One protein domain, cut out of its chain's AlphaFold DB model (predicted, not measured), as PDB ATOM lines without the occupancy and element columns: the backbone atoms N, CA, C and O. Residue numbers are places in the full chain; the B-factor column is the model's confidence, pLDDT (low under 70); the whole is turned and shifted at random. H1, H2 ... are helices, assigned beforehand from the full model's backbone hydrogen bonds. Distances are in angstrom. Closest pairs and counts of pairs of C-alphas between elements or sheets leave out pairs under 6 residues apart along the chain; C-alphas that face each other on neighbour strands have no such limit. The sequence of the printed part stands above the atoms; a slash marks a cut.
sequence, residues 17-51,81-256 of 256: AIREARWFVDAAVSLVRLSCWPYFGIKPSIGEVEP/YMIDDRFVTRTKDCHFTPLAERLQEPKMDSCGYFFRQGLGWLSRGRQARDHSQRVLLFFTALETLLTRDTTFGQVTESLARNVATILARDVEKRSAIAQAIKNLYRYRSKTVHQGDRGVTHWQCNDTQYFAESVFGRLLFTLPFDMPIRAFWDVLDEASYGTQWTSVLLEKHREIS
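This is residues 17 to 51 and 81 to 256 of the 256 residues of a protein of Chloroflexi bacterium (UniProt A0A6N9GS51). Three helices side by side, H4, H5 and H8, make the core; H1 crosses H4 on one side of it, and the helical hairpin of H6 and H7 packs on the other side. H3 packs on H1 and H4, H2 lies farther out near H1, and H9 packs on H6 with H10 outside it. The printed part has 211 residues with ten named helices, H1 to H10 in order along the chain, and no named strand; the class is all helix. The whole is compact, with a radius of gyration of the C-alphas of 16.9 A and spans of 46 by 46 by 35 A.

H1, residues 17 to 35, touches H4, residues 111 to 127, with its residues 23 to 31 alone, about perpendicular at 89 degrees; the closest C-alphas, of Ala 27 and Gly 120, are 4.0 A apart. H2, residues 85 to 91, is near H1. H3, residues 96 to 104, touches residues 112 to 116 of H4 alone, with the C-alphas of Leu 103 and Gly 112 closest at 5.9 A. H4 and H5, residues 131 to 146, form a helical hairpin at a shallow tilt of 7 degrees, opposite ways, closest at the C-alphas of Gly 118 and Ala 141, 4.2 A. With H8, residues 201 to 219, they form a bundle, helices side by side; H8 touches H5 at a shallow tilt of 25 degrees, the same way, closest at the C-alphas of Val 135 and Cys 204, 5.5 A. H6, residues 152 to 167, and H7, residues 171 to 194, form a helical hairpin at a steep tilt of 39 degrees, closest at the C-alphas of Ala 160 and Ala 178, 4.4 A. H5 touches H6, closest at the C-alphas of Leu 146 and Leu 159, 6.0 A. H9, residues 228 to 239, touches H6 with its residues 235 to 239 alone, closest at the C-alphas of Thr 165 and Ser 239, 5.9 A. H10, residues 246 to 255, touches residues 230 to 234 of H9 alone, closest at the C-alphas of Ala 230 and His 252, 6.7 A. Every O i to N i+4 pair is within hydrogen-bond range in H1, H2, H3, H4, H8 and H9; the counts are 11 of 12 in H5, 10 of 12 in H6, 19 of 20 in H7 and 5 of 6 in H10.

H1 begins at C-alpha 17 (106.597, 77.397, 102.414) and is 26.6 A long. H4 is 24.4 A, H5 22.2 A, H6 23.3 A, H7 33.8 A and H8 26.5 A long. H10 ends at C-alpha 255 (99.275, 57.375, 133.078).

The C-alphas farthest apart, of Asp 85 and Gly 153, are 48.5 A apart. Residues 52 to 80 are not printed; C-alphas 51 and 81 are 8.9 A apart across the cut. Of the links that are printed whole, none is long. The mean pLDDT of the printed part is 91.0; it is under 70 at residues 38 to 42, 150 to 153, 246 to 247 and 253 to 256.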
ATOM      1  N   ALA A  17     106.240  76.421 101.384       94.31
ATOM      2  CA  ALA A  17     106.597  77.397 102.414       94.31
ATOM      3  C   ALA A  17     105.556  78.517 102.574       94.31
ATOM      4  O   ALA A  17     105.130  78.814 103.685       94.31
ATOM      5  N   ILE A  18     105.064  79.084 101.465       93.81
ATOM      6  CA  ILE A  18     104.036  80.140 101.499       93.81
ATOM      7  C   ILE A  18     102.724  79.626 102.104       93.81
ATOM      8  O   ILE A  18     102.057  80.347 102.846       93.81
ATOM      9  N   ARG A  19     102.326  78.390 101.786       94.56
ATOM     10  CA  ARG A  19     101.081  77.800 102.289       94.56
ATOM     11  C   ARG A  19     101.164  77.556 103.794       94.56
ATOM     12  O   ARG A  19     100.232  77.929 104.501       94.56
ATOM     13  N   GLU A  20     102.273  76.987 104.261       95.00
ATOM     14  CA  GLU A  20     102.506  76.738 105.688       95.00
ATOM     15  C   GLU A  20     102.616  78.052 106.471       95.00
ATOM     16  O   GLU A  20     101.983  78.210 107.512       95.00
ATOM     17  N   ALA A  21     103.315  79.053 105.926       94.81
ATOM     18  CA  ALA A  21     103.434  80.359 106.567       94.81
ATOM     19  C   ALA A  21     102.065  81.036 106.722       94.81
ATOM     20  O   ALA A  21     101.738  81.558 107.787       94.81
ATOM     21  N   ARG A  22     101.220  80.975 105.683       95.31
ATOM     22  CA  ARG A  22      99.840  81.480 105.755       95.31
ATOM     23  C   ARG A  22      99.016  80.752 106.808       95.31
ATOM     24  O   ARG A  22      98.260  81.398 107.525       95.31
ATOM     25  N   TRP A  23      99.180  79.437 106.915       96.00
ATOM     26  CA  TRP A  23      98.499  78.635 107.925       96.00
ATOM     27  C   TRP A  23      98.886  79.037 109.352       96.00
ATOM     28  O   TRP A  23      98.016  79.188 110.207       96.00
ATOM     29  N   PHE A  24     100.176  79.280 109.605       95.62
ATOM     30  CA  PHE A  24     100.646  79.768 110.904       95.62
ATOM     31  C   PHE A  24     100.096  81.145 111.252       95.62
ATOM     32  O   PHE A  24      99.681  81.356 112.388       95.62
ATOM     33  N   VAL A  25     100.021  82.060 110.287       95.50
ATOM     34  CA  VAL A  25      99.397  83.369 110.525       95.50
ATOM     35  C   VAL A  25      97.902  83.228 110.806       95.50
ATOM     36  O   VAL A  25      97.412  83.855 111.740       95.50
ATOM     37  N   ASP A  26      97.181  82.376 110.070       96.25
ATOM     38  CA  ASP A  26      95.771  82.076 110.352       96.25
ATOM     39  C   ASP A  26      95.590  81.545 111.788       96.25
ATOM     40  O   ASP A  26      94.742  82.031 112.543       96.25
ATOM     41  N   ALA A  27      96.424  80.590 112.206       97.31
ATOM     42  CA  ALA A  27      96.393  80.061 113.566       97.31
ATOM     43  C   ALA A  27      96.720  81.141 114.615       97.31
ATOM     44  O   ALA A  27      96.018  81.242 115.624       97.31
ATOM     45  N   ALA A  28      97.724  81.985 114.360       94.81
ATOM     46  CA  ALA A  28      98.123  83.074 115.249       94.81
ATOM     47  C   ALA A  28      97.017  84.126 115.416       94.81
ATOM     48  O   ALA A  28      96.745  84.547 116.538       94.81
ATOM     49  N   VAL A  29      96.321  84.507 114.338       93.75
ATOM     50  CA  VAL A  29      95.180  85.439 114.404       93.75
ATOM     51  C   VAL A  29      94.066  84.874 115.285       93.75
ATOM     52  O   VAL A  29      93.537  85.584 116.141       93.75
ATOM     53  N   SER A  30      93.732  83.588 115.136       96.06
ATOM     54  CA  SER A  30      92.762  82.927 116.019       96.06
ATOM     55  C   SER A  30      93.233  82.859 117.469       96.06
ATOM     56  O   SER A  30      92.433  83.129 118.363       96.06
ATOM     57  N   LEU A  31      94.503  82.522 117.712       95.62
ATOM     58  CA  LEU A  31      95.069  82.473 119.061       95.62
ATOM     59  C   LEU A  31      94.910  83.828 119.748       95.62
ATOM     60  O   LEU A  31      94.300  83.915 120.809       95.62
ATOM     61  N   VAL A  32      95.375  84.879 119.077       92.44
ATOM     62  CA  VAL A  32      95.288  86.266 119.524       92.44
ATOM     63  C   VAL A  32      93.838  86.666 119.817       92.44
ATOM     64  O   VAL A  32      93.543  87.197 120.889       92.44
ATOM     65  N   ARG A  33      92.908  86.364 118.901       92.19
ATOM     66  CA  ARG A  33      91.479  86.663 119.069       92.19
ATOM     67  C   ARG A  33      90.894  86.027 120.333       92.19
ATOM     68  O   ARG A  33      90.069  86.660 120.993       92.19
ATOM     69  N   LEU A  34      91.283  84.792 120.648       93.00
ATOM     70  CA  LEU A  34      90.759  84.041 121.791       93.00
ATOM     71  C   LEU A  34      91.444  84.418 123.117       93.00
ATOM     72  O   LEU A  34      90.782  84.446 124.151       93.00
ATOM     73  N   SER A  35      92.744  84.726 123.111       90.19
ATOM     74  CA  SER A  35      93.552  84.928 124.329       90.19
ATOM     75  C   SER A  35      93.489  86.336 124.922       90.19
ATOM     76  O   SER A  35      93.760  86.536 126.108       90.19
ATOM     77  N   CYS A  36      93.192  87.335 124.096       82.06
ATOM     78  CA  CYS A  36      93.353  88.744 124.458       82.06
ATOM     79  C   CYS A  36      92.000  89.494 124.568       82.06
ATOM     80  O   CYS A  36      91.962  90.719 124.656       82.06
ATOM     81  N   TRP A  37      90.875  88.767 124.606       73.06
ATOM     82  CA  TRP A  37      89.542  89.305 124.931       73.06
ATOM     83  C   TRP A  37      89.448  89.750 126.408       73.06
ATOM     84  O   TRP A  37      90.008  89.059 127.260       73.06
ATOM     85  N   PRO A  38      88.723  90.842 126.759       66.94
ATOM     86  CA  PRO A  38      87.928  91.758 125.920       66.94
ATOM     87  C   PRO A  38      88.676  92.978 125.352       66.94
ATOM     88  O   PRO A  38      88.052  93.872 124.795       66.94
ATOM     89  N   TYR A  39      90.000  93.050 125.479       62.75
ATOM     90  CA  TYR A  39      90.754  94.308 125.363       62.75
ATOM     91  C   TYR A  39      91.100  94.755 123.930       62.75
ATOM     92  O   TYR A  39      91.946  95.625 123.740       62.75
ATOM     93  N   PHE A  40      90.437  94.198 122.919       65.12
ATOM     94  CA  PHE A  40      90.614  94.581 121.520       65.12
ATOM     95  C   PHE A  40      89.575  95.605 121.110       65.12
ATOM     96  O   PHE A  40      88.401  95.283 121.210       65.12
ATOM     97  N   GLY A  41      90.004  96.755 120.578       60.69
ATOM     98  CA  GLY A  41      89.152  97.831 120.047       60.69
ATOM     99  C   GLY A  41      87.906  97.385 119.254       60.69
ATOM    100  O   GLY A  41      86.911  96.962 119.827       60.69
ATOM    101  N   ILE A  42      87.908  97.540 117.927       66.44
ATOM    102  CA  ILE A  42      86.751  97.216 117.067       66.44
ATOM    103  C   ILE A  42      87.029  95.889 116.348       66.44
ATOM    104  O   ILE A  42      87.189  95.838 115.128       66.44
ATOM    105  N   LYS A  43      87.167  94.795 117.114       83.19
ATOM    106  CA  LYS A  43      87.348  93.472 116.497       83.19
ATOM    107  C   LYS A  43      86.073  93.040 115.755       83.19
ATOM    108  O   LYS A  43      84.980  93.408 116.188       83.19
ATOM    109  N   PRO A  44      86.180  92.178 114.726       88.12
ATOM    110  CA  PRO A  44      84.999  91.640 114.068       88.12
ATOM    111  C   PRO A  44      84.090  90.880 115.043       88.12
ATOM    112  O   PRO A  44      84.544  89.950 115.736       88.12
ATOM    113  N   SER A  45      82.817  91.267 115.084       90.69
ATOM    114  CA  SER A  45      81.755  90.583 115.826       90.69
ATOM    115  C   SER A  45      81.433  89.218 115.202       90.69
ATOM    116  O   SER A  45      81.895  88.885 114.108       90.69
ATOM    117  N   ILE A  46      80.657  88.385 115.903       93.25
ATOM    118  CA  ILE A  46      80.148  87.137 115.315       93.25
ATOM    119  C   ILE A  46      79.329  87.476 114.062       93.25
ATOM    120  O   ILE A  46      78.517  88.398 114.081       93.25
ATOM    121  N   GLY A  47      79.569  86.744 112.973       91.81
ATOM    122  CA  GLY A  47      78.909  86.970 111.687       91.81
ATOM    123  C   GLY A  47      79.564  88.014 110.790       91.81
ATOM    124  O   GLY A  47      79.362  87.976 109.576       91.81
ATOM    125  N   GLU A  48      80.436  88.870 111.315       92.50
ATOM    126  CA  GLU A  48      81.240  89.752 110.468       92.50
ATOM    127  C   GLU A  48      82.335  88.962 109.742       92.50
ATOM    128  O   GLU A  48      82.746  87.883 110.184       92.50
ATOM    129  N   VAL A  49      82.772  89.487 108.595       91.88
ATOM    130  CA  VAL A  49      83.882  88.918 107.825       91.88
ATOM    131  C   VAL A  49      85.179  89.527 108.336       91.88
ATOM    132  O   VAL A  49      85.401  90.730 108.207       91.88
ATOM    133  N   GLU A  50      86.040  88.689 108.898       91.81
ATOM    134  CA  GLU A  50      87.358  89.091 109.378       91.81
ATOM    135  C   GLU A  50      88.291  89.420 108.200       91.81
ATOM    136  O   GLU A  50      88.353  88.652 107.232       91.81
ATOM    137  N   PRO A  51      89.028  90.546 108.238       88.50
ATOM    138  CA  PRO A  51      90.002  90.853 107.200       88.50
ATOM    139  C   PRO A  51      91.125  89.810 107.205       88.50
ATOM    140  O   PRO A  51      91.790  89.592 108.217       88.50
ATOM    141  N   TYR A  81      91.648  94.847 113.686       81.62
ATOM    142  CA  TYR A  81      92.407  94.657 114.912       81.62
ATOM    143  C   TYR A  81      93.227  95.912 115.200       81.62
ATOM    144  O   TYR A  81      94.140  96.252 114.451       81.62
ATOM    145  N   MET A  82      92.896  96.602 116.289       82.94
ATOM    146  CA  MET A  82      93.713  97.698 116.799       82.94
ATOM    147  C   MET A  82      94.863  97.121 117.631       82.94
ATOM    148  O   MET A  82      94.621  96.407 118.604       82.94
ATOM    149  N   ILE A  83      96.097  97.427 117.233       83.38
ATOM    150  CA  ILE A  83      97.324  97.046 117.938       83.38
ATOM    151  C   ILE A  83      97.800  98.278 118.709       83.38
ATOM    152  O   ILE A  83      98.320  99.214 118.109       83.38
ATOM    153  N   ASP A  84      97.588  98.287 120.021       85.81
ATOM    154  CA  ASP A  84      98.052  99.336 120.933       85.81
ATOM    155  C   ASP A  84      99.043  98.774 121.972       85.81
ATOM    156  O   ASP A  84      99.370  97.584 121.974       85.81
ATOM    157  N   ASP A  85      99.528  99.614 122.886       88.62
ATOM    158  CA  ASP A  85     100.487  99.186 123.914       88.62
ATOM    159  C   ASP A  85      99.924  98.108 124.854       88.62
ATOM    160  O   ASP A  85     100.669  97.268 125.371       88.62
ATOM    161  N   ARG A  86      98.599  98.077 125.053       86.31
ATOM    162  CA  ARG A  86      97.929  97.058 125.877       86.31
ATOM    163  C   ARG A  86      97.986  95.703 125.184       86.31
ATOM    164  O   ARG A  86      98.301  94.704 125.830       86.31
ATOM    165  N   PHE A  87      97.749  95.679 123.872       85.56
ATOM    166  CA  PHE A  87      97.930  94.488 123.049       85.56
ATOM    167  C   PHE A  87      99.360  93.951 123.152       85.56
ATOM    168  O   PHE A  87      99.555  92.775 123.458       85.56
ATOM    169  N   VAL A  88     100.355  94.821 122.950       88.62
ATOM    170  CA  VAL A  88     101.776  94.443 123.004       88.62
ATOM    171  C   VAL A  88     102.166  93.921 124.386       88.62
ATOM    172  O   VAL A  88     102.938  92.973 124.496       88.62
ATOM    173  N   THR A  89     101.633  94.516 125.452       89.94
ATOM    174  CA  THR A  89     101.885  94.059 126.825       89.94
ATOM    175  C   THR A  89     101.306  92.664 127.056       89.94
ATOM    176  O   THR A  89     101.974  91.808 127.628       89.94
ATOM    177  N   ARG A  90     100.089  92.397 126.566       86.31
ATOM    178  CA  ARG A  90      99.421  91.101 126.741       86.31
ATOM    179  C   ARG A  90     100.110  89.975 125.974       86.31
ATOM    180  O   ARG A  90     100.225  88.875 126.499       86.31
ATOM    181  N   THR A  91     100.596  90.237 124.760       89.25
ATOM    182  CA  THR A  91     101.334  89.228 123.976       89.25
ATOM    183  C   THR A  91     102.721  88.914 124.539       89.25
ATOM    184  O   THR A  91     103.339  87.930 124.138       89.25
ATOM    185  N   LYS A  92     103.198  89.725 125.488       91.25
ATOM    186  CA  LYS A  92     104.433  89.510 126.250       91.25
ATOM    187  C   LYS A  92     104.181  88.972 127.660       91.25
ATOM    188  O   LYS A  92     105.122  88.893 128.448       91.25
ATOM    189  N   ASP A  93     102.933  88.672 128.018       90.88
ATOM    190  CA  ASP A  93     102.641  88.170 129.353       90.88
ATOM    191  C   ASP A  93     103.140  86.726 129.541       90.88
ATOM    192  O   ASP A  93     103.355  85.969 128.587       90.88
ATOM    193  N   CYS A  94     103.313  86.337 130.804       90.88
ATOM    194  CA  CYS A  94     103.850  85.034 131.188       90.88
ATOM    195  C   CYS A  94     102.944  83.838 130.846       90.88
ATOM    196  O   CYS A  94     103.366  82.697 131.010       90.88
ATOM    197  N   HIS A  95     101.717  84.064 130.379       88.62
ATOM    198  CA  HIS A  95     100.787  83.026 129.952       88.62
ATOM    199  C   HIS A  95     100.732  82.896 128.426       88.62
ATOM    200  O   HIS A  95     100.724  81.780 127.911       88.62
ATOM    201  N   PHE A  96     100.705  84.011 127.694       91.81
ATOM    202  CA  PHE A  96     100.572  84.046 126.246       91.81
ATOM    203  C   PHE A  96     101.846  83.576 125.555       91.81
ATOM    204  O   PHE A  96     101.755  82.748 124.654       91.81
ATOM    205  N   THR A  97     103.021  84.071 125.960       93.38
ATOM    206  CA  THR A  97     104.273  83.709 125.280       93.38
ATOM    207  C   THR A  97     104.544  82.200 125.355       93.38
ATOM    208  O   THR A  97     104.665  81.592 124.290       93.38
ATOM    209  N   PRO A  98     104.495  81.537 126.532       92.81
ATOM    210  CA  PRO A  98     104.712  80.088 126.594       92.81
ATOM    211  C   PRO A  98     103.636  79.284 125.853       92.81
ATOM    212  O   PRO A  98     103.904  78.219 125.297       92.81
ATOM    213  N   LEU A  99     102.398  79.781 125.834       93.31
ATOM    214  CA  LEU A  99     101.307  79.171 125.079       93.31
ATOM    215  C   LEU A  99     101.554  79.241 123.568       93.31
ATOM    216  O   LEU A  99     101.391  78.239 122.871       93.31
ATOM    217  N   ALA A 100     101.954  80.410 123.068       94.50
ATOM    218  CA  ALA A 100     102.273  80.620 121.664       94.50
ATOM    219  C   ALA A 100     103.462  79.750 121.228       94.50
ATOM    220  O   ALA A 100     103.380  79.112 120.183       94.50
ATOM    221  N   GLU A 101     104.508  79.649 122.052       92.88
ATOM    222  CA  GLU A 101     105.673  78.791 121.799       92.88
ATOM    223  C   GLU A 101     105.280  77.309 121.697       92.88
ATOM    224  O   GLU A 101     105.623  76.640 120.721       92.88
ATOM    225  N   ARG A 102     104.470  76.798 122.638       93.44
ATOM    226  CA  ARG A 102     103.973  75.405 122.600       93.44
ATOM    227  C   ARG A 102     103.114  75.109 121.373       93.44
ATOM    228  O   ARG A 102     103.103  73.983 120.881       93.44
ATOM    229  N   LEU A 103     102.378  76.105 120.886       95.44
ATOM    230  CA  LEU A 103     101.561  75.986 119.681       95.44
ATOM    231  C   LEU A 103     102.346  76.272 118.397       95.44
ATOM    232  O   LEU A 103     101.829  75.984 117.322       95.44
ATOM    233  N   GLN A 104     103.564  76.806 118.455       93.31
ATOM    234  CA  GLN A 104     104.362  77.051 117.256       93.31
ATOM    235  C   GLN A 104     104.837  75.730 116.644       93.31
ATOM    236  O   GLN A 104     104.661  75.512 115.445       93.31
ATOM    237  N   GLU A 105     105.353  74.821 117.471       93.44
ATOM    238  CA  GLU A 105     105.876  73.513 117.056       93.44
ATOM    239  C   GLU A 105     105.343  72.387 117.960       93.44
ATOM    240  O   GLU A 105     106.098  71.741 118.685       93.44
ATOM    241  N   PRO A 106     104.023  72.139 117.953       95.62
ATOM    242  CA  PRO A 106     103.442  71.099 118.777       95.62
ATOM    243  C   PRO A 106     103.886  69.715 118.296       95.62
ATOM    244  O   PRO A 106     104.022  69.464 117.094       95.62
ATOM    245  N   LYS A 107     104.037  68.790 119.246       96.44
ATOM    246  CA  LYS A 107     104.320  67.378 118.969       96.44
ATOM    247  C   LYS A 107     103.225  66.779 118.073       96.44
ATOM    248  O   LYS A 107     102.039  66.988 118.313       96.44
ATOM    249  N   MET A 108     103.621  66.005 117.059       95.62
ATOM    250  CA  MET A 108     102.677  65.244 116.232       95.62
ATOM    251  C   MET A 108     101.768  64.373 117.108       95.62
ATOM    252  O   MET A 108     102.195  63.860 118.143       95.62
ATOM    253  N   ASP A 109     100.511  64.238 116.694       95.69
ATOM    254  CA  ASP A 109      99.462  63.504 117.411       95.69
ATOM    255  C   ASP A 109      99.145  64.009 118.833       95.69
ATOM    256  O   ASP A 109      98.478  63.318 119.608       95.69
ATOM    257  N   SER A 110      99.577  65.224 119.195       97.06
ATOM    258  CA  SER A 110      99.198  65.863 120.458       97.06
ATOM    259  C   SER A 110      97.965  66.754 120.325       97.06
ATOM    260  O   SER A 110      97.618  67.240 119.245       97.06
ATOM    261  N   CYS A 111      97.333  67.050 121.459       97.06
ATOM    262  CA  CYS A 111      96.293  68.065 121.566       97.06
ATOM    263  C   CYS A 111      96.733  69.411 120.975       97.06
ATOM    264  O   CYS A 111      95.952  70.043 120.274       97.06
ATOM    265  N   GLY A 112      97.979  69.833 121.203       97.56
ATOM    266  CA  GLY A 112      98.559  71.051 120.631       97.56
ATOM    267  C   GLY A 112      98.581  71.050 119.109       97.56
ATOM    268  O   GLY A 112      98.242  72.063 118.495       97.56
ATOM    269  N   TYR A 113      98.907  69.910 118.492       97.56
ATOM    270  CA  TYR A 113      98.929  69.789 117.039       97.56
ATOM    271  C   TYR A 113      97.533  70.006 116.458       97.56
ATOM    272  O   TYR A 113      97.343  70.918 115.651       97.56
ATOM    273  N   PHE A 114      96.541  69.245 116.923       98.00
ATOM    274  CA  PHE A 114      95.164  69.369 116.438       98.00
ATOM    275  C   PHE A 114      94.523  70.709 116.812       98.00
ATOM    276  O   PHE A 114      93.788  71.284 116.010       98.00
ATOM    277  N   PHE A 115      94.849  71.264 117.982       98.31
ATOM    278  CA  PHE A 115      94.375  72.583 118.392       98.31
ATOM    279  C   PHE A 115      94.886  73.671 117.445       98.31
ATOM    280  O   PHE A 115      94.090  74.466 116.950       98.31
ATOM    281  N   ARG A 116      96.182  73.668 117.099       97.94
ATOM    282  CA  ARG A 116      96.759  74.596 116.111       97.94
ATOM    283  C   ARG A 116      96.088  74.471 114.744       97.94
ATOM    284  O   ARG A 116      95.776  75.488 114.127       97.94
ATOM    285  N   GLN A 117      95.847  73.245 114.274       98.12
ATOM    286  CA  GLN A 117      95.121  73.023 113.019       98.12
ATOM    287  C   GLN A 117      93.706  73.622 113.085       98.12
ATOM    288  O   GLN A 117      93.285  74.356 112.191       98.12
ATOM    289  N   GLY A 118      92.994  73.390 114.188       98.31
ATOM    290  CA  GLY A 118      91.682  73.976 114.432       98.31
ATOM    291  C   GLY A 118      91.684  75.509 114.451       98.31
ATOM    292  O   GLY A 118      90.809  76.125 113.844       98.31
ATOM    293  N   LEU A 119      92.697  76.143 115.056       98.44
ATOM    294  CA  LEU A 119      92.862  77.603 115.037       98.44
ATOM    295  C   LEU A 119      92.993  78.157 113.609       98.44
ATOM    296  O   LEU A 119      92.387  79.187 113.297       98.44
ATOM    297  N   GLY A 120      93.739  77.477 112.733       98.06
ATOM    298  CA  GLY A 120      93.849  77.854 111.321       98.06
ATOM    299  C   GLY A 120      92.493  77.812 110.609       98.06
ATOM    300  O   GLY A 120      92.089  78.778 109.953       98.06
ATOM    301  N   TRP A 121      91.730  76.734 110.816       98.50
ATOM    302  CA  TRP A 121      90.375  76.601 110.273       98.50
ATOM    303  C   TRP A 121      89.400  77.647 110.817       98.50
ATOM    304  O   TRP A 121      88.633  78.215 110.039       98.50
ATOM    305  N   LEU A 122      89.464  77.969 112.114       98.12
ATOM    306  CA  LEU A 122      88.659  79.034 112.714       98.12
ATOM    307  C   LEU A 122      88.888  80.382 112.021       98.12
ATOM    308  O   LEU A 122      87.926  81.093 111.735       98.12
ATOM    309  N   SER A 123      90.147  80.730 111.740       97.56
ATOM    310  CA  SER A 123      90.501  81.979 111.053       97.56
ATOM    311  C   SER A 123      89.897  82.027 109.661       97.56
ATOM    312  O   SER A 123      89.154  82.950 109.326       97.56
ATOM    313  N   ARG A 124      90.090  80.966 108.877       97.56
ATOM    314  CA  ARG A 124      89.496  80.866 107.540       97.56
ATOM    315  C   ARG A 124      87.971  80.926 107.573       97.56
ATOM    316  O   ARG A 124      87.376  81.573 106.716       97.56
ATOM    317  N   GLY A 125      87.340  80.305 108.572       97.62
ATOM    318  CA  GLY A 125      85.895  80.377 108.788       97.62
ATOM    319  C   GLY A 125      85.394  81.795 109.071       97.62
ATOM    320  O   GLY A 125      84.317  82.164 108.612       97.62
ATOM    321  N   ARG A 126      86.173  82.635 109.761       96.75
ATOM    322  CA  ARG A 126      85.831  84.056 109.962       96.75
ATOM    323  C   ARG A 126      86.103  84.919 108.731       96.75
ATOM    324  O   ARG A 126      85.406  85.907 108.524       96.75
ATOM    325  N   GLN A 127      87.092  84.558 107.920       95.44
ATOM    326  CA  GLN A 127      87.466  85.293 106.707       95.44
ATOM    327  C   GLN A 127      86.593  84.945 105.486       95.44
ATOM    328  O   GLN A 127      86.533  85.710 104.518       95.44
ATOM    329  N   ALA A 128      85.923  83.790 105.496       95.19
ATOM    330  CA  ALA A 128      85.035  83.372 104.418       95.19
ATOM    331  C   ALA A 128      83.788  84.270 104.339       95.19
ATOM    332  O   ALA A 128      83.182  84.625 105.348       95.19
ATOM    333  N   ARG A 129      83.396  84.643 103.114       93.75
ATOM    334  CA  ARG A 129      82.223  85.504 102.864       93.75
ATOM    335  C   ARG A 129      80.929  84.713 102.713       93.75
ATOM    336  O   ARG A 129      79.873  85.193 103.103       93.75
ATOM    337  N   ASP A 130      81.017  83.528 102.122       95.31
ATOM    338  CA  ASP A 130      79.872  82.660 101.860       95.31
ATOM    339  C   ASP A 130      79.491  81.880 103.128       95.31
ATOM    340  O   ASP A 130      80.338  81.218 103.727       95.31
ATOM    341  N   HIS A 131      78.223  81.944 103.550       96.31
ATOM    342  CA  HIS A 131      77.768  81.305 104.793       96.31
ATOM    343  C   HIS A 131      77.959  79.785 104.793       96.31
ATOM    344  O   HIS A 131      78.303  79.211 105.826       96.31
ATOM    345  N   SER A 132      77.765  79.131 103.647       96.12
ATOM    346  CA  SER A 132      77.918  77.681 103.533       96.12
ATOM    347  C   SER A 132      79.386  77.273 103.699       96.12
ATOM    348  O   SER A 132      79.697  76.338 104.441       96.12
ATOM    349  N   GLN A 133      80.304  78.064 103.133       96.75
ATOM    350  CA  GLN A 133      81.739  77.904 103.341       96.75
ATOM    351  C   GLN A 133      82.136  78.153 104.802       96.75
ATOM    352  O   GLN A 133      82.939  77.398 105.349       96.75
ATOM    353  N   ARG A 134      81.578  79.178 105.456       97.31
ATOM    354  CA  ARG A 134      81.852  79.460 106.877       97.31
ATOM    355  C   ARG A 134      81.445  78.293 107.768       97.31
ATOM    356  O   ARG A 134      82.258  77.835 108.567       97.31
ATOM    357  N   VAL A 135      80.222  77.782 107.601       97.31
ATOM    358  CA  VAL A 135      79.728  76.615 108.350       97.31
ATOM    359  C   VAL A 135      80.639  75.410 108.139       97.31
ATOM    360  O   VAL A 135      81.030  74.777 109.117       97.31
ATOM    361  N   LEU A 136      81.036  75.129 106.893       97.31
ATOM    362  CA  LEU A 136      81.973  74.050 106.592       97.31
ATOM    363  C   LEU A 136      83.288  74.213 107.364       97.31
ATOM    364  O   LEU A 136      83.693  73.293 108.062       97.31
ATOM    365  N   LEU A 137      83.916  75.388 107.291       98.19
ATOM    366  CA  LEU A 137      85.217  75.650 107.915       98.19
ATOM    367  C   LEU A 137      85.162  75.607 109.450       98.19
ATOM    368  O   LEU A 137      86.080  75.078 110.075       98.19
ATOM    369  N   PHE A 138      84.092  76.111 110.072       98.50
ATOM    370  CA  PHE A 138      83.923  76.018 111.526       98.50
ATOM    371  C   PHE A 138      83.697  74.578 111.992       98.50
ATOM    372  O   PHE A 138      84.263  74.173 113.009       98.50
ATOM    373  N   PHE A 139      82.939  73.776 111.240       98.00
ATOM    374  CA  PHE A 139      82.831  72.348 111.529       98.00
ATOM    375  C   PHE A 139      84.145  71.612 111.286       98.00
ATOM    376  O   PHE A 139      84.510  70.794 112.118       98.00
ATOM    377  N   THR A 140      84.910  71.950 110.245       97.81
ATOM    378  CA  THR A 140      86.263  71.404 110.057       97.81
ATOM    379  C   THR A 140      87.157  71.719 111.256       97.81
ATOM    380  O   THR A 140      87.871  70.834 111.723       97.81
ATOM    381  N   ALA A 141      87.089  72.934 111.813       98.38
ATOM    382  CA  ALA A 141      87.835  73.291 113.021       98.38
ATOM    383  C   ALA A 141      87.452  72.411 114.224       98.38
ATOM    384  O   ALA A 141      88.330  71.888 114.907       98.38
ATOM    385  N   LEU A 142      86.149  72.229 114.461       98.19
ATOM    386  CA  LEU A 142      85.633  71.389 115.544       98.19
ATOM    387  C   LEU A 142      85.987  69.904 115.343       98.19
ATOM    388  O   LEU A 142      86.507  69.273 116.259       98.19
ATOM    389  N   GLU A 143      85.747  69.361 114.147       97.00
ATOM    390  CA  GLU A 143      86.027  67.966 113.779       97.00
ATOM    391  C   GLU A 143      87.513  67.635 113.940       97.00
ATOM    392  O   GLU A 143      87.843  66.594 114.498       97.00
ATOM    393  N   THR A 144      88.401  68.549 113.528       96.44
ATOM    394  CA  THR A 144      89.860  68.369 113.623       96.44
ATOM    395  C   THR A 144      90.306  68.018 115.043       96.44
ATOM    396  O   THR A 144      91.247  67.255 115.212       96.44
ATOM    397  N   LEU A 145      89.653  68.563 116.072       95.94
ATOM    398  CA  LEU A 145      90.057  68.362 117.464       95.94
ATOM    399  C   LEU A 145      89.187  67.342 118.211       95.94
ATOM    400  O   LEU A 145      89.673  66.653 119.108       95.94
ATOM    401  N   LEU A 146      87.897  67.263 117.879       96.38
ATOM    402  CA  LEU A 146      86.897  66.560 118.689       96.38
ATOM    403  C   LEU A 146      86.387  65.256 118.077       96.38
ATOM    404  O   LEU A 146      85.601  64.564 118.727       96.38
ATOM    405  N   THR A 147      86.789  64.920 116.855       92.81
ATOM    406  CA  THR A 147      86.335  63.709 116.175       92.81
ATOM    407  C   THR A 147      87.481  62.711 116.074       92.81
ATOM    408  O   THR A 147      88.535  63.010 115.523       92.81
ATOM    409  N   ARG A 148      87.250  61.502 116.587       89.12
ATOM    410  CA  ARG A 148      88.129  60.344 116.388       89.12
ATOM    411  C   ARG A 148      87.942  59.790 114.974       89.12
ATOM    412  O   ARG A 148      86.842  59.907 114.435       89.12
ATOM    413  N   ASP A 149      88.963  59.134 114.419       74.38
ATOM    414  CA  ASP A 149      88.898  58.411 113.137       74.38
ATOM    415  C   ASP A 149      87.741  57.396 113.135       74.38
ATOM    416  O   ASP A 149      87.871  56.253 113.573       74.38
ATOM    417  N   THR A 150      86.565  57.841 112.703       62.00
ATOM    418  CA  THR A 150      85.302  57.105 112.790       62.00
ATOM    419  C   THR A 150      84.510  57.283 111.505       62.00
ATOM    420  O   THR A 150      84.734  58.199 110.713       62.00
ATOM    421  N   THR A 151      83.581  56.361 111.266       67.56
ATOM    422  CA  THR A 151      82.719  56.403 110.081       67.56
ATOM    423  C   THR A 151      81.759  57.600 110.134       67.56
ATOM    424  O   THR A 151      81.343  58.027 111.208       67.56
ATOM    425  N   PHE A 152      81.367  58.138 108.973       60.66
ATOM    426  CA  PHE A 152      80.598  59.393 108.831       60.66
ATOM    427  C   PHE A 152      79.390  59.547 109.781       60.66
ATOM    428  O   PHE A 152      79.153  60.636 110.304       60.66
ATOM    429  N   GLY A 153      78.620  58.479 110.020       61.75
ATOM    430  CA  GLY A 153      77.447  58.519 110.906       61.75
ATOM    431  C   GLY A 153      77.798  58.723 112.385       61.75
ATOM    432  O   GLY A 153      77.063  59.391 113.109       61.75
ATOM    433  N   GLN A 154      78.951  58.215 112.822       77.31
ATOM    434  CA  GLN A 154      79.437  58.339 114.200       77.31
ATOM    435  C   GLN A 154      80.015  59.731 114.485       77.31
ATOM    436  O   GLN A 154      79.991  60.180 115.632       77.31
ATOM    437  N   VAL A 155      80.446  60.449 113.441       87.88
ATOM    438  CA  VAL A 155      81.022  61.796 113.563       87.88
ATOM    439  C   VAL A 155      80.030  62.776 114.179       87.88
ATOM    440  O   VAL A 155      80.380  63.482 115.119       87.88
ATOM    441  N   THR A 156      78.778  62.799 113.705       93.81
ATOM    442  CA  THR A 156      77.782  63.785 114.173       93.81
ATOM    443  C   THR A 156      77.475  63.610 115.661       93.81
ATOM    444  O   THR A 156      77.440  64.583 116.414       93.81
ATOM    445  N   GLU A 157      77.261  62.365 116.088       93.75
ATOM    446  CA  GLU A 157      76.942  62.025 117.476       93.75
ATOM    447  C   GLU A 157      78.133  62.281 118.404       93.75
ATOM    448  O   GLU A 157      77.985  62.956 119.425       93.75
ATOM    449  N   SER A 158      79.326  61.819 118.011       93.88
ATOM    450  CA  SER A 158      80.563  62.056 118.759       93.88
ATOM    451  C   SER A 158      80.832  63.547 118.924       93.88
ATOM    452  O   SER A 158      81.084  64.015 120.033       93.88
ATOM    453  N   LEU A 159      80.729  64.313 117.837       96.19
ATOM    454  CA  LEU A 159      80.988  65.745 117.845       96.19
ATOM    455  C   LEU A 159      80.004  66.491 118.748       96.19
ATOM    456  O   LEU A 159      80.422  67.272 119.602       96.19
ATOM    457  N   ALA A 160      78.704  66.226 118.597       96.81
ATOM    458  CA  ALA A 160      77.665  66.855 119.407       96.81
ATOM    459  C   ALA A 160      77.860  66.579 120.904       96.81
ATOM    460  O   ALA A 160      77.778  67.500 121.720       96.81
ATOM    461  N   ARG A 161      78.174  65.329 121.255       95.94
ATOM    462  CA  ARG A 161      78.453  64.904 122.630       95.94
ATOM    463  C   ARG A 161      79.702  65.578 123.199       95.94
ATOM    464  O   ARG A 161      79.659  66.083 124.321       95.94
ATOM    465  N   ASN A 162      80.785  65.649 122.427       96.38
ATOM    466  CA  ASN A 162      82.049  66.245 122.863       96.38
ATOM    467  C   ASN A 162      81.925  67.762 123.055       96.38
ATOM    468  O   ASN A 162      82.334  68.286 124.092       96.38
ATOM    469  N   VAL A 163      81.273  68.467 122.124       97.56
ATOM    470  CA  VAL A 163      80.994  69.908 122.259       97.56
ATOM    471  C   VAL A 163      80.130  70.188 123.492       97.56
ATOM    472  O   VAL A 163      80.461  71.063 124.292       97.56
ATOM    473  N   ALA A 164      79.052  69.426 123.685       97.00
ATOM    474  CA  ALA A 164      78.183  69.564 124.850       97.00
ATOM    475  C   ALA A 164      78.943  69.354 126.169       97.00
ATOM    476  O   ALA A 164      78.800  70.150 127.097       97.00
ATOM    477  N   THR A 165      79.787  68.324 126.229       95.88
ATOM    478  CA  THR A 165      80.598  67.981 127.407       95.88
ATOM    479  C   THR A 165      81.590  69.089 127.770       95.88
ATOM    480  O   THR A 165      81.772  69.391 128.951       95.88
ATOM    481  N   ILE A 166      82.185  69.739 126.764       96.06
ATOM    482  CA  ILE A 166      83.124  70.855 126.949       96.06
ATOM    483  C   ILE A 166      82.417  72.114 127.469       96.06
ATOM    484  O   ILE A 166      82.943  72.814 128.339       96.06
ATOM    485  N   LEU A 167      81.234  72.422 126.929       96.00
ATOM    486  CA  LEU A 167      80.555  73.698 127.170       96.00
ATOM    487  C   LEU A 167      79.595  73.685 128.366       96.00
ATOM    488  O   LEU A 167      79.338  74.742 128.944       96.00
ATOM    489  N   ALA A 168      79.069  72.524 128.759       95.00
ATOM    490  CA  ALA A 168      78.082  72.418 129.828       95.00
ATOM    491  C   ALA A 168      78.477  71.403 130.908       95.00
ATOM    492  O   ALA A 168      78.891  70.275 130.643       95.00
ATOM    493  N   ARG A 169      78.285  71.810 132.169       91.12
ATOM    494  CA  ARG A 169      78.393  70.922 133.339       91.12
ATOM    495  C   ARG A 169      77.103  70.149 133.595       91.12
ATOM    496  O   ARG A 169      77.156  68.997 133.993       91.12
ATOM    497  N   ASP A 170      75.976  70.808 133.367       91.38
ATOM    498  CA  ASP A 170      74.642  70.280 133.619       91.38
ATOM    499  C   ASP A 170      74.161  69.371 132.475       91.38
ATOM    500  O   ASP A 170      74.382  69.675 131.300       91.38
ATOM    501  N   VAL A 171      73.502  68.264 132.826       89.94
ATOM    502  CA  VAL A 171      73.065  67.234 131.870       89.94
ATOM    503  C   VAL A 171      71.976  67.761 130.935       89.94
ATOM    504  O   VAL A 171      72.018  67.480 129.734       89.94
ATOM    505  N   GLU A 172      71.043  68.573 131.434       91.69
ATOM    506  CA  GLU A 172      69.975  69.145 130.606       91.69
ATOM    507  C   GLU A 172      70.562  70.113 129.572       91.69
ATOM    508  O   GLU A 172      70.275  70.017 128.373       91.69
ATOM    509  N   LYS A 173      71.486  70.982 130.002       95.44
ATOM    510  CA  LYS A 173      72.223  71.882 129.100       95.44
ATOM    511  C   LYS A 173      73.062  71.121 128.079       95.44
ATOM    512  O   LYS A 173      73.118  71.539 126.921       95.44
ATOM    513  N   ARG A 174      73.695  70.007 128.465       95.44
ATOM    514  CA  ARG A 174      74.436  69.147 127.527       95.44
ATOM    515  C   ARG A 174      73.515  68.615 126.431       95.44
ATOM    516  O   ARG A 174      73.871  68.707 125.259       95.44
ATOM    517  N   SER A 175      72.331  68.123 126.794       96.06
ATOM    518  CA  SER A 175      71.340  67.632 125.829       96.06
ATOM    519  C   SER A 175      70.915  68.724 124.839       96.06
ATOM    520  O   SER A 175      70.961  68.517 123.623       96.06
ATOM    521  N   ALA A 176      70.608  69.927 125.338       97.38
ATOM    522  CA  ALA A 176      70.229  71.064 124.497       97.38
ATOM    523  C   ALA A 176      71.349  71.480 123.521       97.38
ATOM    524  O   ALA A 176      71.097  71.658 122.326       97.38
ATOM    525  N   ILE A 177      72.595  71.582 124.002       98.00
ATOM    526  CA  ILE A 177      73.757  71.910 123.160       98.00
ATOM    527  C   ILE A 177      74.000  70.811 122.122       98.00
ATOM    528  O   ILE A 177      74.197  71.118 120.948       98.00
ATOM    529  N   ALA A 178      73.945  69.538 122.519       97.44
ATOM    530  CA  ALA A 178      74.129  68.424 121.597       97.44
ATOM    531  C   ALA A 178      73.083  68.464 120.474       97.44
ATOM    532  O   ALA A 178      73.433  68.340 119.299       97.44
ATOM    533  N   GLN A 179      71.811  68.713 120.799       98.00
ATOM    534  CA  GLN A 179      70.761  68.832 119.791       98.00
ATOM    535  C   GLN A 179      70.982  70.029 118.854       98.00
ATOM    536  O   GLN A 179      70.779  69.899 117.642       98.00
ATOM    537  N   ALA A 180      71.440  71.171 119.379       98.12
ATOM    538  CA  ALA A 180      71.791  72.334 118.567       98.12
ATOM    539  C   ALA A 180      72.924  72.012 117.577       98.12
ATOM    540  O   ALA A 180      72.786  72.272 116.382       98.12
ATOM    541  N   ILE A 181      73.995  71.355 118.035       98.12
ATOM    542  CA  ILE A 181      75.111  70.936 117.174       98.12
ATOM    543  C   ILE A 181      74.653  69.950 116.100       98.12
ATOM    544  O   ILE A 181      75.000  70.130 114.935       98.12
ATOM    545  N   LYS A 182      73.824  68.954 116.442       97.06
ATOM    546  CA  LYS A 182      73.259  68.014 115.454       97.06
ATOM    547  C   LYS A 182      72.452  68.738 114.382       97.06
ATOM    548  O   LYS A 182      72.580  68.431 113.198       97.06
ATOM    549  N   ASN A 183      71.627  69.708 114.782       96.81
ATOM    550  CA  ASN A 183      70.841  70.506 113.846       96.81
ATOM    551  C   ASN A 183      71.745  71.333 112.922       96.81
ATOM    552  O   ASN A 183      71.533  71.325 111.712       96.81
ATOM    553  N   LEU A 184      72.783  71.976 113.467       96.88
ATOM    554  CA  LEU A 184      73.756  72.740 112.684       96.88
ATOM    555  C   LEU A 184      74.548  71.849 111.711       96.88
ATOM    556  O   LEU A 184      74.719  72.193 110.540       96.88
ATOM    557  N   TYR A 185      74.956  70.660 112.157       96.50
ATOM    558  CA  TYR A 185      75.719  69.708 111.352       96.50
ATOM    559  C   TYR A 185      74.929  69.197 110.140       96.50
ATOM    560  O   TYR A 185      75.503  68.951 109.078       96.50
ATOM    561  N   ARG A 186      73.594  69.098 110.238       95.31
ATOM    562  CA  ARG A 186      72.743  68.762 109.082       95.31
ATOM    563  C   ARG A 186      72.917  69.760 107.938       95.31
ATOM    564  O   ARG A 186      72.932  69.331 106.787       95.31
ATOM    565  N   TYR A 187      73.098  71.051 108.223       94.56
ATOM    566  CA  TYR A 187      73.359  72.050 107.181       94.56
ATOM    567  C   TYR A 187      74.726  71.837 106.531       94.56
ATOM    568  O   TYR A 187      74.802  71.777 105.309       94.56
ATOM    569  N   ARG A 188      75.782  71.590 107.323       94.12
ATOM    570  CA  ARG A 188      77.108  71.205 106.799       94.12
ATOM    571  C   ARG A 188      77.013  69.978 105.894       94.12
ATOM    572  O   ARG A 188      77.563  69.974 104.795       94.12
ATOM    573  N   SER A 189      76.293  68.947 106.332       93.06
ATOM    574  CA  SER A 189      76.072  67.724 105.557       93.06
ATOM    575  C   SER A 189      75.356  68.008 104.229       93.06
ATOM    576  O   SER A 189      75.793  67.518 103.191       93.06
ATOM    577  N   LYS A 190      74.289  68.817 104.230       93.69
ATOM    578  CA  LYS A 190      73.581  69.210 102.999       93.69
ATOM    579  C   LYS A 190      74.461  70.031 102.059       93.69
ATOM    580  O   LYS A 190      74.502  69.742 100.869       93.69
ATOM    581  N   THR A 191      75.217  70.996 102.576       92.38
ATOM    582  CA  THR A 191      76.148  71.791 101.765       92.38
ATOM    583  C   THR A 191      77.183  70.908 101.072       92.38
ATOM    584  O   THR A 191      77.386  71.042  99.869       92.38
ATOM    585  N   VAL A 192      77.798  69.970 101.795       91.44
ATOM    586  CA  VAL A 192      78.847  69.100 101.237       91.44
ATOM    587  C   VAL A 192      78.285  68.057 100.270       91.44
ATOM    588  O   VAL A 192      78.863  67.840  99.210       91.44
ATOM    589  N   HIS A 193      77.179  67.396 100.619       91.75
ATOM    590  CA  HIS A 193      76.690  66.237  99.860       91.75
ATOM    591  C   HIS A 193      75.616  66.572  98.822       91.75
ATOM    592  O   HIS A 193      75.412  65.795  97.897       91.75
ATOM    593  N   GLN A 194      74.920  67.698  98.971       93.69
ATOM    594  CA  GLN A 194      73.819  68.109  98.091       93.69
ATOM    595  C   GLN A 194      74.103  69.441  97.384       93.69
ATOM    596  O   GLN A 194      73.280  69.894  96.595       93.69
ATOM    597  N   GLY A 195      75.242  70.086  97.667       90.25
ATOM    598  CA  GLY A 195      75.564  71.407  97.124       90.25
ATOM    599  C   GLY A 195      74.637  72.516  97.631       90.25
ATOM    600  O   GLY A 195      74.530  73.560  96.990       90.25
ATOM    601  N   ASP A 196      73.945  72.293  98.754       91.94
ATOM    602  CA  ASP A 196      72.975  73.242  99.297       91.94
ATOM    603  C   ASP A 196      73.664  74.522  99.797       91.94
ATOM    604  O   ASP A 196      74.560  74.487 100.649       91.94
ATOM    605  N   ARG A 197      73.212  75.666  99.277       90.56
ATOM    606  CA  ARG A 197      73.691  77.008  99.643       90.56
ATOM    607  C   ARG A 197      72.724  77.741 100.577       90.56
ATOM    608  O   ARG A 197      72.978  78.887 100.930       90.56
ATOM    609  N   GLY A 198      71.638  77.092 101.006       92.19
ATOM    610  CA  GLY A 198      70.571  77.646 101.846       92.19
ATOM    611  C   GLY A 198      70.935  77.891 103.315       92.19
ATOM    612  O   GLY A 198      70.042  77.975 104.157       92.19
ATOM    613  N   VAL A 199      72.225  77.996 103.649       95.56
ATOM    614  CA  VAL A 199      72.683  78.293 105.011       95.56
ATOM    615  C   VAL A 199      72.370  79.748 105.347       95.56
ATOM    616  O   VAL A 199      72.857  80.685 104.706       95.56
ATOM    617  N   THR A 200      71.560  79.947 106.382       95.94
ATOM    618  CA  THR A 200      71.189  81.281 106.855       95.94
ATOM    619  C   THR A 200      72.326  81.918 107.653       95.94
ATOM    620  O   THR A 200      73.182  81.234 108.222       95.94
ATOM    621  N   HIS A 201      72.319  83.249 107.742       95.00
ATOM    622  CA  HIS A 201      73.299  83.975 108.550       95.00
ATOM    623  C   HIS A 201      73.241  83.569 110.035       95.00
ATOM    624  O   HIS A 201      74.285  83.437 110.663       95.00
ATOM    625  N   TRP A 202      72.052  83.281 110.584       96.81
ATOM    626  CA  TRP A 202      71.889  82.805 111.963       96.81
ATOM    627  C   TRP A 202      72.581  81.462 112.206       96.81
ATOM    628  O   TRP A 202      73.369  81.340 113.135       96.81
ATOM    629  N   GLN A 203      72.375  80.484 111.321       96.88
ATOM    630  CA  GLN A 203      73.029  79.171 111.428       96.88
ATOM    631  C   GLN A 203      74.555  79.294 111.359       96.88
ATOM    632  O   GLN A 203      75.280  78.622 112.094       96.88
ATOM    633  N   CYS A 204      75.052  80.176 110.488       96.75
ATOM    634  CA  CYS A 204      76.472  80.486 110.406       96.75
ATOM    635  C   CYS A 204      77.000  81.102 111.713       96.75
ATOM    636  O   CYS A 204      78.037  80.673 112.219       96.75
ATOM    637  N   ASN A 205      76.279  82.073 112.273       97.69
ATOM    638  CA  ASN A 205      76.654  82.759 113.507       97.69
ATOM    639  C   ASN A 205      76.652  81.814 114.712       97.69
ATOM    640  O   ASN A 205      77.601  81.836 115.493       97.69
ATOM    641  N   ASP A 206      75.653  80.940 114.823       98.19
ATOM    642  CA  ASP A 206      75.584  79.931 115.882       98.19
ATOM    643  C   ASP A 206      76.739  78.932 115.766       98.19
ATOM    644  O   ASP A 206      77.386  78.592 116.758       98.19
ATOM    645  N   THR A 207      77.067  78.504 114.541       98.25
ATOM    646  CA  THR A 207      78.211  77.610 114.304       98.25
ATOM    647  C   THR A 207      79.524  78.284 114.716       98.25
ATOM    648  O   THR A 207      80.339  77.670 115.407       98.25
ATOM    649  N   GLN A 208      79.714  79.561 114.358       98.12
ATOM    650  CA  GLN A 208      80.863  80.353 114.804       98.12
ATOM    651  C   GLN A 208      80.905  80.466 116.331       98.12
ATOM    652  O   GLN A 208      81.964  80.276 116.923       98.12
ATOM    653  N   TYR A 209      79.768  80.752 116.968       98.06
ATOM    654  CA  TYR A 209      79.662  80.878 118.418       98.06
ATOM    655  C   TYR A 209      80.109  79.600 119.130       98.06
ATOM    656  O   TYR A 209      80.946  79.663 120.032       98.06
ATOM    657  N   PHE A 210      79.608  78.435 118.709       98.50
ATOM    658  CA  PHE A 210      80.008  77.160 119.300       98.50
ATOM    659  C   PHE A 210      81.490  76.863 119.071       98.50
ATOM    660  O   PHE A 210      82.182  76.479 120.014       98.50
ATOM    661  N   ALA A 211      81.991  77.084 117.854       98.56
ATOM    662  CA  ALA A 211      83.391  76.844 117.529       98.56
ATOM    663  C   ALA A 211      84.332  77.743 118.353       98.56
ATOM    664  O   ALA A 211      85.250  77.243 119.002       98.56
ATOM    665  N   GLU A 212      84.071  79.053 118.415       97.94
ATOM    666  CA  GLU A 212      84.862  79.981 119.232       97.94
ATOM    667  C   GLU A 212      84.746  79.669 120.732       97.94
ATOM    668  O   GLU A 212      85.750  79.728 121.438       97.94
ATOM    669  N   SER A 213      83.566  79.273 121.222       97.38
ATOM    670  CA  SER A 213      83.366  78.920 122.636       97.38
ATOM    671  C   SER A 213      84.149  77.670 123.039       97.38
ATOM    672  O   SER A 213      84.768  77.647 124.102       97.38
ATOM    673  N   VAL A 214      84.160  76.637 122.188       98.00
ATOM    674  CA  VAL A 214      84.921  75.401 122.421       98.00
ATOM    675  C   VAL A 214      86.414  75.697 122.469       98.00
ATOM    676  O   VAL A 214      87.074  75.350 123.447       98.00
ATOM    677  N   PHE A 215      86.948  76.372 121.449       98.06
ATOM    678  CA  PHE A 215      88.376  76.678 121.396       98.06
ATOM    679  C   PHE A 215      88.792  77.655 122.492       98.06
ATOM    680  O   PHE A 215      89.837  77.459 123.103       98.06
ATOM    681  N   GLY A 216      87.964  78.656 122.799       96.19
ATOM    682  CA  GLY A 216      88.201  79.579 123.906       96.19
ATOM    683  C   GLY A 216      88.237  78.866 125.256       96.19
ATOM    684  O   GLY A 216      89.106  79.149 126.072       96.19
ATOM    685  N   ARG A 217      87.351  77.889 125.484       95.38
ATOM    686  CA  ARG A 217      87.365  77.073 126.706       95.38
ATOM    687  C   ARG A 217      88.614  76.196 126.784       95.38
ATOM    688  O   ARG A 217      89.267  76.178 127.822       95.38
ATOM    689  N   LEU A 218      88.941  75.505 125.692       95.75
ATOM    690  CA  LEU A 218      90.083  74.596 125.607       95.75
ATOM    691  C   LEU A 218      91.425  75.321 125.705       95.75
ATOM    692  O   LEU A 218      92.356  74.768 126.275       95.75
ATOM    693  N   LEU A 219      91.518  76.565 125.236       95.12
ATOM    694  CA  LEU A 219      92.736  77.370 125.321       95.12
ATOM    695  C   LEU A 219      93.311  77.436 126.745       95.12
ATOM    696  O   LEU A 219      94.525  77.453 126.921       95.12
ATOM    697  N   PHE A 220      92.431  77.457 127.750       89.69
ATOM    698  CA  PHE A 220      92.801  77.606 129.157       89.69
ATOM    699  C   PHE A 220      92.785  76.298 129.951       89.69
ATOM    700  O   PHE A 220      93.189  76.295 131.110       89.69
ATOM    701  N   THR A 221      92.293  75.200 129.376       92.31
ATOM    702  CA  THR A 221      92.140  73.929 130.100       92.31
ATOM    703  C   THR A 221      92.892  72.769 129.469       92.31
ATOM    704  O   THR A 221      93.179  71.802 130.165       92.31
ATOM    705  N   LEU A 222      93.207  72.831 128.174       93.38
ATOM    706  CA  LEU A 222      93.755  71.709 127.423       93.38
ATOM    707  C   LEU A 222      95.264  71.544 127.683       93.38
ATOM    708  O   LEU A 222      96.045  72.455 127.394       93.38
ATOM    709  N   PRO A 223      95.728  70.376 128.159       93.69
ATOM    710  CA  PRO A 223      97.151  70.062 128.183       93.69
ATOM    711  C   PRO A 223      97.663  69.801 126.757       93.69
ATOM    712  O   PRO A 223      97.518  68.706 126.226       93.69
ATOM    713  N   PHE A 224      98.298  70.790 126.124       95.56
ATOM    714  CA  PHE A 224      98.723  70.697 124.715       95.56
ATOM    715  C   PHE A 224      99.739  69.588 124.389       95.56
ATOM    716  O   PHE A 224      99.833  69.176 123.234       95.56
ATOM    717  N   ASP A 225     100.457  69.066 125.383       95.62
ATOM    718  CA  ASP A 225     101.410  67.964 125.179       95.62
ATOM    719  C   ASP A 225     100.751  66.581 125.300       95.62
ATOM    720  O   ASP A 225     101.374  65.574 124.967       95.62
ATOM    721  N   MET A 226      99.496  66.521 125.765       94.94
ATOM    722  CA  MET A 226      98.743  65.277 125.901       94.94
ATOM    723  C   MET A 226      98.538  64.636 124.520       94.94
ATOM    724  O   MET A 226      98.171  65.343 123.573       94.94
ATOM    725  N   PRO A 227      98.742  63.314 124.375       96.12
ATOM    726  CA  PRO A 227      98.349  62.597 123.167       96.12
ATOM    727  C   PRO A 227      96.854  62.778 122.895       96.12
ATOM    728  O   PRO A 227      96.033  62.620 123.799       96.12
ATOM    729  N   ILE A 228      96.473  63.046 121.645       95.56
ATOM    730  CA  ILE A 228      95.076  63.350 121.301       95.56
ATOM    731  C   ILE A 228      94.104  62.226 121.700       95.56
ATOM    732  O   ILE A 228      92.973  62.488 122.099       95.56
ATOM    733  N   ARG A 229      94.563  60.969 121.656       94.50
ATOM    734  CA  ARG A 229      93.761  59.799 122.037       94.50
ATOM    735  C   ARG A 229      93.369  59.829 123.510       94.50
ATOM    736  O   ARG A 229      92.199  59.642 123.811       94.50
ATOM    737  N   ALA A 230      94.313  60.158 124.393       94.00
ATOM    738  CA  ALA A 230      94.040  60.286 125.821       94.00
ATOM    739  C   ALA A 230      93.018  61.401 126.092       94.00
ATOM    740  O   ALA A 230      92.141  61.252 126.937       94.00
ATOM    741  N   PHE A 231      93.078  62.498 125.331       94.88
ATOM    742  CA  PHE A 231      92.071  63.551 125.419       94.88
ATOM    743  C   PHE A 231      90.679  63.078 124.986       94.88
ATOM    744  O   PHE A 231      89.695  63.406 125.649       94.88
ATOM    745  N   TRP A 232      90.574  62.294 123.912       94.62
ATOM    746  CA  TRP A 232      89.294  61.708 123.509       94.62
ATOM    747  C   TRP A 232      88.748  60.734 124.551       94.62
ATOM    748  O   TRP A 232      87.559  60.802 124.845       94.62
ATOM    749  N   ASP A 233      89.600  59.915 125.166       92.81
ATOM    750  CA  ASP A 233      89.184  59.003 126.238       92.81
ATOM    751  C   ASP A 233      88.639  59.786 127.453       92.81
ATOM    752  O   ASP A 233      87.604  59.424 128.014       92.81
ATOM    753  N   VAL A 234      89.257  60.926 127.802       93.19
ATOM    754  CA  VAL A 234      88.747  61.837 128.846       93.19
ATOM    755  C   VAL A 234      87.377  62.414 128.477       93.19
ATOM    756  O   VAL A 234      86.504  62.535 129.339       93.19
ATOM    757  N   LEU A 235      87.170  62.805 127.216       93.44
ATOM    758  CA  LEU A 235      85.868  63.302 126.759       93.44
ATOM    759  C   LEU A 235      84.804  62.201 126.772       93.44
ATOM    760  O   LEU A 235      83.664  62.465 127.162       93.44
ATOM    761  N   ASP A 236      85.175  60.980 126.388       91.81
ATOM    762  CA  ASP A 236      84.300  59.815 126.434       91.81
ATOM    763  C   ASP A 236      83.866  59.522 127.874       91.81
ATOM    764  O   ASP A 236      82.663  59.427 128.125       91.81
ATOM    765  N   GLU A 237      84.796  59.490 128.834       91.38
ATOM    766  CA  GLU A 237      84.484  59.332 130.262       91.38
ATOM    767  C   GLU A 237      83.567  60.462 130.762       91.38
ATOM    768  O   GLU A 237      82.521  60.204 131.365       91.38
ATOM    769  N   ALA A 238      83.906  61.713 130.436       91.38
ATOM    770  CA  ALA A 238      83.129  62.898 130.803       91.38
ATOM    771  C   ALA A 238      81.702  62.903 130.230       91.38
ATOM    772  O   ALA A 238      80.788  63.514 130.801       91.38
ATOM    773  N   SER A 239      81.481  62.202 129.119       89.31
ATOM    774  CA  SER A 239      80.178  62.148 128.465       89.31
ATOM    775  C   SER A 239      79.120  61.370 129.257       89.31
ATOM    776  O   SER A 239      77.931  61.653 129.105       89.31
ATOM    777  N   TYR A 240      79.526  60.485 130.175       86.62
ATOM    778  CA  TYR A 240      78.628  59.705 131.040       86.62
ATOM    779  C   TYR A 240      78.131  60.470 132.278       86.62
ATOM    780  O   TYR A 240      77.631  59.878 133.231       86.62
ATOM    781  N   GLY A 241      78.249  61.800 132.271       81.31
ATOM    782  CA  GLY A 241      77.734  62.674 133.329       81.31
ATOM    783  C   GLY A 241      78.788  63.138 134.332       81.31
ATOM    784  O   GLY A 241      78.480  63.975 135.179       81.31
ATOM    785  N   THR A 242      80.039  62.682 134.220       82.94
ATOM    786  CA  THR A 242      81.127  63.253 135.017       82.94
ATOM    787  C   THR A 242      81.489  64.648 134.502       82.94
ATOM    788  O   THR A 242      81.304  65.018 133.333       82.94
ATOM    789  N   GLN A 243      81.945  65.499 135.415       79.88
ATOM    790  CA  GLN A 243      82.293  66.863 135.063       79.88
ATOM    791  C   GLN A 243      83.655  66.880 134.367       79.88
ATOM    792  O   GLN A 243      84.669  66.560 134.984       79.88
ATOM    793  N   TRP A 244      83.697  67.350 133.120       82.81
ATOM    794  CA  TRP A 244      84.958  67.658 132.455       82.81
ATOM    795  C   TRP A 244      85.690  68.772 133.222       82.81
ATOM    796  O   TRP A 244      85.214  69.910 133.328       82.81
ATOM    797  N   THR A 245      86.817  68.418 133.838       77.62
ATOM    798  CA  THR A 245      87.601  69.277 134.735       77.62
ATOM    799  C   THR A 245      89.092  69.121 134.467       77.62
ATOM    800  O   THR A 245      89.523  68.132 133.876       77.62
ATOM    801  N   SER A 246      89.885  70.090 134.936       67.94
ATOM    802  CA  SER A 246      91.350  69.996 134.926       67.94
ATOM    803  C   SER A 246      91.855  68.751 135.660       67.94
ATOM    804  O   SER A 246      92.807  68.135 135.207       67.94
ATOM    805  N   VAL A 247      91.156  68.317 136.712       67.81
ATOM    806  CA  VAL A 247      91.503  67.121 137.498       67.81
ATOM    807  C   VAL A 247      91.459  65.844 136.654       67.81
ATOM    808  O   VAL A 247      92.364  65.018 136.734       67.81
ATOM    809  N   LEU A 248      90.444  65.682 135.797       70.62
ATOM    810  CA  LEU A 248      90.385  64.531 134.886       70.62
ATOM    811  C   LEU A 248      91.535  64.554 133.869       70.62
ATOM    812  O   LEU A 248      92.085  63.510 133.531       70.62
ATOM    813  N   LEU A 249      91.930  65.744 133.416       74.38
ATOM    814  CA  LEU A 249      93.046  65.904 132.485       74.38
ATOM    815  C   LEU A 249      94.396  65.597 133.150       74.38
ATOM    816  O   LEU A 249      95.261  64.995 132.517       74.38
ATOM    817  N   GLU A 250      94.569  65.964 134.419       74.94
ATOM    818  CA  GLU A 250      95.773  65.662 135.203       74.94
ATOM    819  C   GLU A 250      95.922  64.158 135.452       74.94
ATOM    820  O   GLU A 250      96.987  63.606 135.181       74.94
ATOM    821  N   LYS A 251      94.838  63.468 135.831       72.88
ATOM    822  CA  LYS A 251      94.842  62.013 136.056       72.88
ATOM    823  C   LYS A 251      95.342  61.228 134.837       72.88
ATOM    824  O   LYS A 251      96.124  60.295 134.979       72.88
ATOM    825  N   HIS A 252      94.919  61.604 133.629       74.31
ATOM    826  CA  HIS A 252      95.367  60.930 132.403       74.31
ATOM    827  C   HIS A 252      96.794  61.302 131.991       74.31
ATOM    828  O   HIS A 252      97.443  60.531 131.284       74.31
ATOM    829  N   ARG A 253      97.308  62.451 132.445       66.25
ATOM    830  CA  ARG A 253      98.687  62.867 132.178       66.25
ATOM    831  C   ARG A 253      99.709  61.997 132.911       66.25
ATOM    832  O   ARG A 253     100.790  61.802 132.381       66.25
ATOM    833  N   GLU A 254      99.378  61.481 134.092       67.12
ATOM    834  CA  GLU A 254     100.280  60.628 134.888       67.12
ATOM    835  C   GLU A 254     100.382  59.189 134.362       67.12
ATOM    836  O   GLU A 254     101.339  58.483 134.664       67.12
ATOM    837  N   ILE A 255      99.391  58.751 133.584       61.59
ATOM    838  CA  ILE A 255      99.275  57.375 133.078       61.59
ATOM    839  C   ILE A 255      99.903  57.231 131.675       61.59
ATOM    840  O   ILE A 255     100.139  56.112 131.219       61.59
ATOM    841  N   SER A 256     100.170  58.354 130.996       50.38
ATOM    842  CA  SER A 256     100.668  58.429 129.611       50.38
ATOM    843  C   SER A 256     102.174  58.657 129.546       50.38
ATOM    844  O   SER A 256     102.812  58.051 128.656       50.38
TER     845      SER A 256